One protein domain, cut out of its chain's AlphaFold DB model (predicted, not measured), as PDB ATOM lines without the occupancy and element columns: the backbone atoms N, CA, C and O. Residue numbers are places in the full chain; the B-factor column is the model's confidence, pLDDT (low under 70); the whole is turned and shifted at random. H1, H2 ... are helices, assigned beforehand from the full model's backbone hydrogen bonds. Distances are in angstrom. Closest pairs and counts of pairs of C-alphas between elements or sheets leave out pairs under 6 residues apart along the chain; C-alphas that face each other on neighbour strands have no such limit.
ATOM      1  N   ALA A 500      26.924 -15.888 -58.443       72.25
ATOM      2  CA  ALA A 500      25.482 -15.760 -58.637       72.25
ATOM      3  C   ALA A 500      24.643 -16.337 -57.479       72.25
ATOM      4  O   ALA A 500      23.436 -16.106 -57.442       72.25
ATOM      5  N   THR A 501      25.243 -17.079 -56.536       77.50
ATOM      6  CA  THR A 501      24.547 -17.599 -55.342       77.50
ATOM      7  C   THR A 501      24.891 -16.849 -54.054       77.50
ATOM      8  O   THR A 501      24.361 -17.189 -52.994       77.50
ATOM      9  N   TYR A 502      25.742 -15.818 -54.107       84.06
ATOM     10  CA  TYR A 502      26.031 -14.995 -52.934       84.06
ATOM     11  C   TYR A 502      24.918 -13.983 -52.663       84.06
ATOM     12  O   TYR A 502      24.543 -13.182 -53.516       84.06
ATOM     13  N   SER A 503      24.434 -13.974 -51.419       86.50
ATOM     14  CA  SER A 503      23.719 -12.819 -50.884       86.50
ATOM     15  C   SER A 503      24.672 -11.625 -50.781       86.50
ATOM     16  O   SER A 503      25.880 -11.794 -50.595       86.50
ATOM     17  N   LEU A 504      24.130 -10.405 -50.847       83.69
ATOM     18  CA  LEU A 504      24.922  -9.175 -50.730       83.69
ATOM     19  C   LEU A 504      25.778  -9.156 -49.450       83.69
ATOM     20  O   LEU A 504      26.944  -8.780 -49.503       83.69
ATOM     21  N   ALA A 505      25.231  -9.639 -48.328       85.44
ATOM     22  CA  ALA A 505      25.963  -9.765 -47.069       85.44
ATOM     23  C   ALA A 505      27.192 -10.681 -47.199       85.44
ATOM     24  O   ALA A 505      28.283 -10.293 -46.795       85.44
ATOM     25  N   LYS A 506      27.050 -11.856 -47.834       87.81
ATOM     26  CA  LYS A 506      28.156 -12.810 -48.021       87.81
ATOM     27  C   LYS A 506      29.210 -12.309 -49.017       87.81
ATOM     28  O   LYS A 506      30.392 -12.608 -48.861       87.81
ATOM     29  N   LEU A 507      28.800 -11.513 -50.007       88.44
ATOM     30  CA  LEU A 507      29.722 -10.816 -50.905       88.44
ATOM     31  C   LEU A 507      30.552  -9.773 -50.140       88.44
ATOM     32  O   LEU A 507      31.776  -9.794 -50.219       88.44
ATOM     33  N   VAL A 508      29.897  -8.912 -49.353       90.19
ATOM     34  CA  VAL A 508      30.559  -7.912 -48.496       90.19
ATOM     35  C   VAL A 508      31.513  -8.586 -47.504       90.19
ATOM     36  O   VAL A 508      32.649  -8.143 -47.372       90.19
ATOM     37  N   GLN A 509      31.109  -9.699 -46.885       91.06
ATOM     38  CA  GLN A 509      31.954 -10.486 -45.982       91.06
ATOM     39  C   GLN A 509      33.248 -10.948 -46.662       91.06
ATOM     40  O   GLN A 509      34.335 -10.710 -46.143       91.06
ATOM     41  N   LYS A 510      33.157 -11.537 -47.864       90.12
ATOM     42  CA  LYS A 510      34.339 -11.971 -48.628       90.12
ATOM     43  C   LYS A 510      35.254 -10.806 -49.008       90.12
ATOM     44  O   LYS A 510      36.469 -10.958 -48.927       90.12
ATOM     45  N   VAL A 511      34.701  -9.639 -49.348       91.25
ATOM     46  CA  VAL A 511      35.495  -8.421 -49.595       91.25
ATOM     47  C   VAL A 511      36.217  -7.954 -48.329       91.25
ATOM     48  O   VAL A 511      37.390  -7.597 -48.406       91.25
ATOM     49  N   LEU A 512      35.570  -8.002 -47.160       90.12
ATOM     50  CA  LEU A 512      36.199  -7.650 -45.880       90.12
ATOM     51  C   LEU A 512      37.306  -8.635 -45.468       90.12
ATOM     52  O   LEU A 512      38.320  -8.202 -44.917       90.12
ATOM     53  N   VAL A 513      37.160  -9.928 -45.777       90.88
ATOM     54  CA  VAL A 513      38.228 -10.928 -45.584       90.88
ATOM     55  C   VAL A 513      39.406 -10.660 -46.532       90.88
ATOM     56  O   VAL A 513      40.549 -10.640 -46.085       90.88
ATOM     57  N   VAL A 514      39.155 -10.352 -47.813       88.88
ATOM     58  CA  VAL A 514      40.211  -9.955 -48.775       88.88
ATOM     59  C   VAL A 514      40.906  -8.649 -48.365       88.88
ATOM     60  O   VAL A 514      42.117  -8.518 -48.529       88.88
ATOM     61  N   ALA A 515      40.176  -7.703 -47.766       86.75
ATOM     62  CA  ALA A 515      40.738  -6.485 -47.182       86.75
ATOM     63  C   ALA A 515      41.533  -6.731 -45.878       86.75
ATOM     64  O   ALA A 515      42.111  -5.791 -45.332       86.75
ATOM     65  N   GLY A 516      41.556  -7.961 -45.349       89.00
ATOM     66  CA  GLY A 516      42.212  -8.299 -44.082       89.00
ATOM     67  C   GLY A 516      41.541  -7.680 -42.850       89.00
ATOM     68  O   GLY A 516      42.190  -7.517 -41.821       89.00
ATOM     69  N   ARG A 517      40.262  -7.295 -42.961       86.69
ATOM     70  CA  ARG A 517      39.472  -6.673 -41.884       86.69
ATOM     71  C   ARG A 517      38.676  -7.681 -41.061       86.69
ATOM     72  O   ARG A 517      38.287  -7.372 -39.943       86.69
ATOM     73  N   VAL A 518      38.446  -8.871 -41.610       88.12
ATOM     74  CA  VAL A 518      37.750  -9.982 -40.956       88.12
ATOM     75  C   VAL A 518      38.577 -11.251 -41.171       88.12
ATOM     76  O   VAL A 518      39.010 -11.519 -42.288       88.12
ATOM     77  N   GLU A 519      38.820 -12.028 -40.114       82.88
ATOM     78  CA  GLU A 519      39.716 -13.197 -40.177       82.88
ATOM     79  C   GLU A 519      39.092 -14.415 -40.881       82.88
ATOM     80  O   GLU A 519      39.813 -15.225 -41.466       82.88
ATOM     81  N   THR A 520      37.761 -14.569 -40.840       85.00
ATOM     82  CA  THR A 520      37.048 -15.753 -41.357       85.00
ATOM     83  C   THR A 520      35.713 -15.402 -42.023       85.00
ATOM     84  O   THR A 520      35.072 -14.408 -41.694       85.00
ATOM     85  N   GLU A 521      35.243 -16.255 -42.941       82.06
ATOM     86  CA  GLU A 521      33.932 -16.097 -43.603       82.06
ATOM     87  C   GLU A 521      32.719 -16.311 -42.679       82.06
ATOM     88  O   GLU A 521      31.592 -16.070 -43.106       82.06
ATOM     89  N   ASP A 522      32.936 -16.767 -41.443       83.31
ATOM     90  CA  ASP A 522      31.878 -17.064 -40.471       83.31
ATOM     91  C   ASP A 522      31.780 -16.006 -39.354       83.31
ATOM     92  O   ASP A 522      30.854 -16.050 -38.546       83.31
ATOM     93  N   ALA A 523      32.709 -15.045 -39.294       83.62
ATOM     94  CA  ALA A 523      32.682 -13.972 -38.303       83.62
ATOM     95  C   ALA A 523      31.571 -12.952 -38.613       83.62
ATOM     96  O   ALA A 523      31.446 -12.479 -39.747       83.62
ATOM     97  N   GLU A 524      30.772 -12.603 -37.601       83.25
ATOM     98  CA  GLU A 524      29.670 -11.646 -37.735       83.25
ATOM     99  C   GLU A 524      30.182 -10.259 -38.164       83.25
ATOM    100  O   GLU A 524      31.150  -9.730 -37.616       83.25
ATOM    101  N   ILE A 525      29.523  -9.663 -39.162       83.62
ATOM    102  CA  ILE A 525      29.856  -8.320 -39.641       83.62
ATOM    103  C   ILE A 525      29.232  -7.300 -38.685       83.62
ATOM    104  O   ILE A 525      28.038  -7.017 -38.773       83.62
ATOM    105  N   ASP A 526      30.049  -6.725 -37.808       85.50
ATOM    106  CA  ASP A 526      29.689  -5.510 -37.076       85.50
ATOM    107  C   ASP A 526      29.511  -4.329 -38.052       85.50
ATOM    108  O   ASP A 526      30.356  -4.077 -38.918       85.50
ATOM    109  N   GLU A 527      28.424  -3.570 -37.890       80.88
ATOM    110  CA  GLU A 527      28.183  -2.330 -38.637       80.88
ATOM    111  C   GLU A 527      29.289  -1.291 -38.377       80.88
ATOM    112  O   GLU A 527      29.588  -0.483 -39.258       80.88
ATOM    113  N   GLY A 528      29.953  -1.342 -37.213       84.19
ATOM    114  CA  GLY A 528      31.151  -0.548 -36.926       84.19
ATOM    115  C   GLY A 528      32.254  -0.743 -37.974       84.19
ATOM    116  O   GLY A 528      32.742   0.233 -38.548       84.19
ATOM    117  N   MET A 529      32.571  -1.996 -38.323       82.94
ATOM    118  CA  MET A 529      33.619  -2.320 -39.302       82.94
ATOM    119  C   MET A 529      33.308  -1.785 -40.710       82.94
ATOM    120  O   MET A 529      34.215  -1.350 -41.418       82.94
ATOM    121  N   LEU A 530      32.033  -1.752 -41.116       82.88
ATOM    122  CA  LEU A 530      31.621  -1.207 -42.420       82.88
ATOM    123  C   LEU A 530      31.803   0.313 -42.536       82.88
ATOM    124  O   LEU A 530      31.926   0.825 -43.652       82.88
ATOM    125  N   ASN A 531      31.821   1.022 -41.404       85.75
ATOM    126  CA  ASN A 531      32.058   2.463 -41.343       85.75
ATOM    127  C   ASN A 531      33.558   2.813 -41.261       85.75
ATOM    128  O   ASN A 531      33.946   3.909 -41.659       85.75
ATOM    129  N   GLU A 532      34.408   1.894 -40.789       87.00
ATOM    130  CA  GLU A 532      35.869   2.075 -40.767       87.00
ATOM    131  C   GLU A 532      36.547   1.807 -42.120       87.00
ATOM    132  O   GLU A 532      37.633   2.333 -42.390       87.00
ATOM    133  N   VAL A 533      35.937   0.987 -42.981       86.44
ATOM    134  CA  VAL A 533      36.467   0.702 -44.320       86.44
ATOM    135  C   VAL A 533      36.083   1.822 -45.279       86.44
ATOM    136  O   VAL A 533      34.917   2.004 -45.627       86.44
ATOM    137  N   SER A 534      37.089   2.553 -45.760       89.75
ATOM    138  CA  SER A 534      36.874   3.598 -46.763       89.75
ATOM    139  C   SER A 534      36.334   3.012 -48.074       89.75
ATOM    140  O   SER A 534      36.764   1.945 -48.514       89.75
ATOM    141  N   ALA A 535      35.465   3.752 -48.772       85.62
ATOM    142  CA  ALA A 535      34.907   3.314 -50.054       85.62
ATOM    143  C   ALA A 535      35.987   2.949 -51.098       85.62
ATOM    144  O   ALA A 535      35.774   2.071 -51.930       85.62
ATOM    145  N   LYS A 536      37.172   3.577 -51.035       89.31
ATOM    146  CA  LYS A 536      38.319   3.219 -51.884       89.31
ATOM    147  C   LYS A 536      38.888   1.842 -51.528       89.31
ATOM    148  O   LYS A 536      39.087   1.033 -52.421       89.31
ATOM    149  N   GLU A 537      39.148   1.589 -50.248       88.25
ATOM    150  CA  GLU A 537      39.672   0.308 -49.755       88.25
ATOM    151  C   GLU A 537      38.703  -0.841 -50.058       88.25
ATOM    152  O   GLU A 537      39.127  -1.885 -50.548       88.25
ATOM    153  N   PHE A 538      37.397  -0.605 -49.884       91.38
ATOM    154  CA  PHE A 538      36.353  -1.550 -50.277       91.38
ATOM    155  C   PHE A 538      36.374  -1.853 -51.782       91.38
ATOM    156  O   PHE A 538      36.348  -3.016 -52.175       91.38
ATOM    157  N   MET A 539      36.449  -0.825 -52.639       92.25
ATOM    158  CA  MET A 539      36.488  -1.013 -54.094       92.25
ATOM    159  C   MET A 539      37.786  -1.682 -54.571       92.25
ATOM    160  O   MET A 539      37.725  -2.543 -55.444       92.25
ATOM    161  N   ASP A 540      38.940  -1.346 -53.989       88.94
ATOM    162  CA  ASP A 540      40.226  -1.983 -54.307       88.94
ATOM    163  C   ASP A 540      40.208  -3.484 -53.918       88.94
ATOM    164  O   ASP A 540      40.611  -4.344 -54.712       88.94
ATOM    165  N   ALA A 541      39.674  -3.823 -52.736       90.56
ATOM    166  CA  ALA A 541      39.507  -5.206 -52.279       90.56
ATOM    167  C   ALA A 541      38.453  -5.977 -53.099       90.56
ATOM    168  O   ALA A 541      38.666  -7.140 -53.432       90.56
ATOM    169  N   PHE A 542      37.350  -5.332 -53.491       91.12
ATOM    170  CA  PHE A 542      36.334  -5.925 -54.366       91.12
ATOM    171  C   PHE A 542      36.876  -6.206 -55.773       91.12
ATOM    172  O   PHE A 542      36.605  -7.269 -56.331       91.12
ATOM    173  N   THR A 543      37.690  -5.308 -56.334       89.94
ATOM    174  CA  THR A 543      38.356  -5.542 -57.622       89.94
ATOM    175  C   THR A 543      39.382  -6.670 -57.531       89.94
ATOM    176  O   THR A 543      39.429  -7.500 -58.434       89.94
ATOM    177  N   THR A 544      40.153  -6.750 -56.439       89.88
ATOM    178  CA  THR A 544      41.063  -7.883 -56.178       89.88
ATOM    179  C   THR A 544      40.288  -9.199 -56.107       89.88
ATOM    180  O   THR A 544      40.594 -10.123 -56.850       89.88
ATOM    181  N   PHE A 545      39.211  -9.243 -55.315       88.31
ATOM    182  CA  PHE A 545      38.319 -10.398 -55.223       88.31
ATOM    183  C   PHE A 545      37.812 -10.827 -56.611       88.31
ATOM    184  O   PHE A 545      37.988 -11.974 -57.003       88.31
ATOM    185  N   LEU A 546      37.249  -9.912 -57.408       87.31
ATOM    186  CA  LEU A 546      36.775 -10.238 -58.760       87.31
ATOM    187  C   LEU A 546      37.889 -10.717 -59.709       87.31
ATOM    188  O   LEU A 546      37.622 -11.571 -60.555       87.31
ATOM    189  N   ALA A 547      39.110 -10.191 -59.586       86.00
ATOM    190  CA  ALA A 547      40.253 -10.615 -60.393       86.00
ATOM    191  C   ALA A 547      40.710 -12.039 -60.035       86.00
ATOM    192  O   ALA A 547      40.865 -12.867 -60.935       86.00
ATOM    193  N   ASP A 548      40.834 -12.346 -58.743       84.88
ATOM    194  CA  ASP A 548      41.180 -13.684 -58.248       84.88
ATOM    195  C   ASP A 548      40.120 -14.718 -58.674       84.88
ATOM    196  O   ASP A 548      40.446 -15.813 -59.133       84.88
ATOM    197  N   GLY A 549      38.835 -14.345 -58.622       82.44
ATOM    198  CA  GLY A 549      37.732 -15.178 -59.105       82.44
ATOM    199  C   GLY A 549      37.733 -15.413 -60.617       82.44
ATOM    200  O   GLY A 549      37.412 -16.512 -61.072       82.44
ATOM    201  N   ALA A 550      38.121 -14.408 -61.408       81.19
ATOM    202  CA  ALA A 550      38.306 -14.565 -62.848       81.19
ATOM    203  C   ALA A 550      39.495 -15.490 -63.170       81.19
ATOM    204  O   ALA A 550      39.425 -16.257 -64.132       81.19
ATOM    205  N   GLU A 551      40.554 -15.467 -62.354       80.00
ATOM    206  CA  GLU A 551      41.696 -16.373 -62.493       80.00
ATOM    207  C   GLU A 551      41.351 -17.816 -62.075       80.00
ATOM    208  O   GLU A 551      41.721 -18.751 -62.788       80.00
ATOM    209  N   GLU A 552      40.585 -18.031 -60.992       78.50
ATOM    210  CA  GLU A 552      40.059 -19.366 -60.639       78.50
ATOM    211  C   GLU A 552      39.148 -19.926 -61.746       78.50
ATOM    212  O   GLU A 552      39.267 -21.100 -62.097       78.50
ATOM    213  N   PHE A 553      38.283 -19.094 -62.341       74.19
ATOM    214  CA  PHE A 553      37.416 -19.503 -63.452       74.19
ATOM    215  C   PHE A 553      38.223 -19.853 -64.713       74.19
ATOM    216  O   PHE A 553      37.989 -20.887 -65.337       74.19
ATOM    217  N   ALA A 554      39.226 -19.041 -65.065       74.25
ATOM    218  CA  ALA A 554      40.106 -19.302 -66.206       74.25
ATOM    219  C   ALA A 554      40.997 -20.547 -66.021       74.25
ATOM    220  O   ALA A 554      41.384 -21.171 -67.008       74.25
ATOM    221  N   ARG A 555      41.310 -20.929 -64.773       77.44
ATOM    222  CA  ARG A 555      42.069 -22.150 -64.441       77.44
ATOM    223  C   ARG A 555      41.240 -23.440 -64.470       77.44
ATOM    224  O   ARG A 555      41.827 -24.509 -64.318       77.44
ATOM    225  N   GLY A 556      39.931 -23.366 -64.716       60.19
ATOM    226  CA  GLY A 556      39.086 -24.539 -64.944       60.19
ATOM    227  C   GLY A 556      38.737 -25.315 -63.674       60.19
ATOM    228  O   GLY A 556      39.162 -26.459 -63.504       60.19
TER     229      GLY A 556
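Overview. This is residues 500 to 556 of the 557 residues of an uncharacterized protein of Caenorhabditis brenneri (UniProt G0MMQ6). One long helix, H3, is crossed at about a right angle by the shorter H1, and its far end, residues 547 to 554, sticks out with residues 555 and 556. A long loop, residues 515 to 526, folds back from H1 to the small helix H2. The printed part has 57 residues with three named helices, H1, H2, H3, and no named strand: all helix, compact, with a radius of gyration of the C-alphas of 11.7 A, spanning 37 by 23 by 19 A.

Along the chain. Find C-alpha 535 at (34.907, 3.314, -50.054), where H3, residues 535 to 554, begins; it runs 28.3 A from there to C-alpha 554 at (40.106, -19.302, -66.206). H1, residues 504 to 514, runs 15.4 A from (24.922, -9.175, -50.730). H2 holds residues 527 to 532.

Arrangement. H3 touches H1 with residues 538 to 545 alone; the closest C-alphas, Val 511 and Phe 542, are 5.4 A apart. Their lines are about perpendicular, at 89 degrees. H2 is apart from H1 and from H3. In H1, H2 and H3 every O i to N i+4 pair is within hydrogen-bond range.

Size, cuts and confidence. The C-alphas farthest apart, Gly 528 and Gly 556, are 37.7 A apart. The printed part has no cut. H1 to H2 is a long link, H2 to H3 a tight one. Look at residue 556 for the one pLDDT under 70.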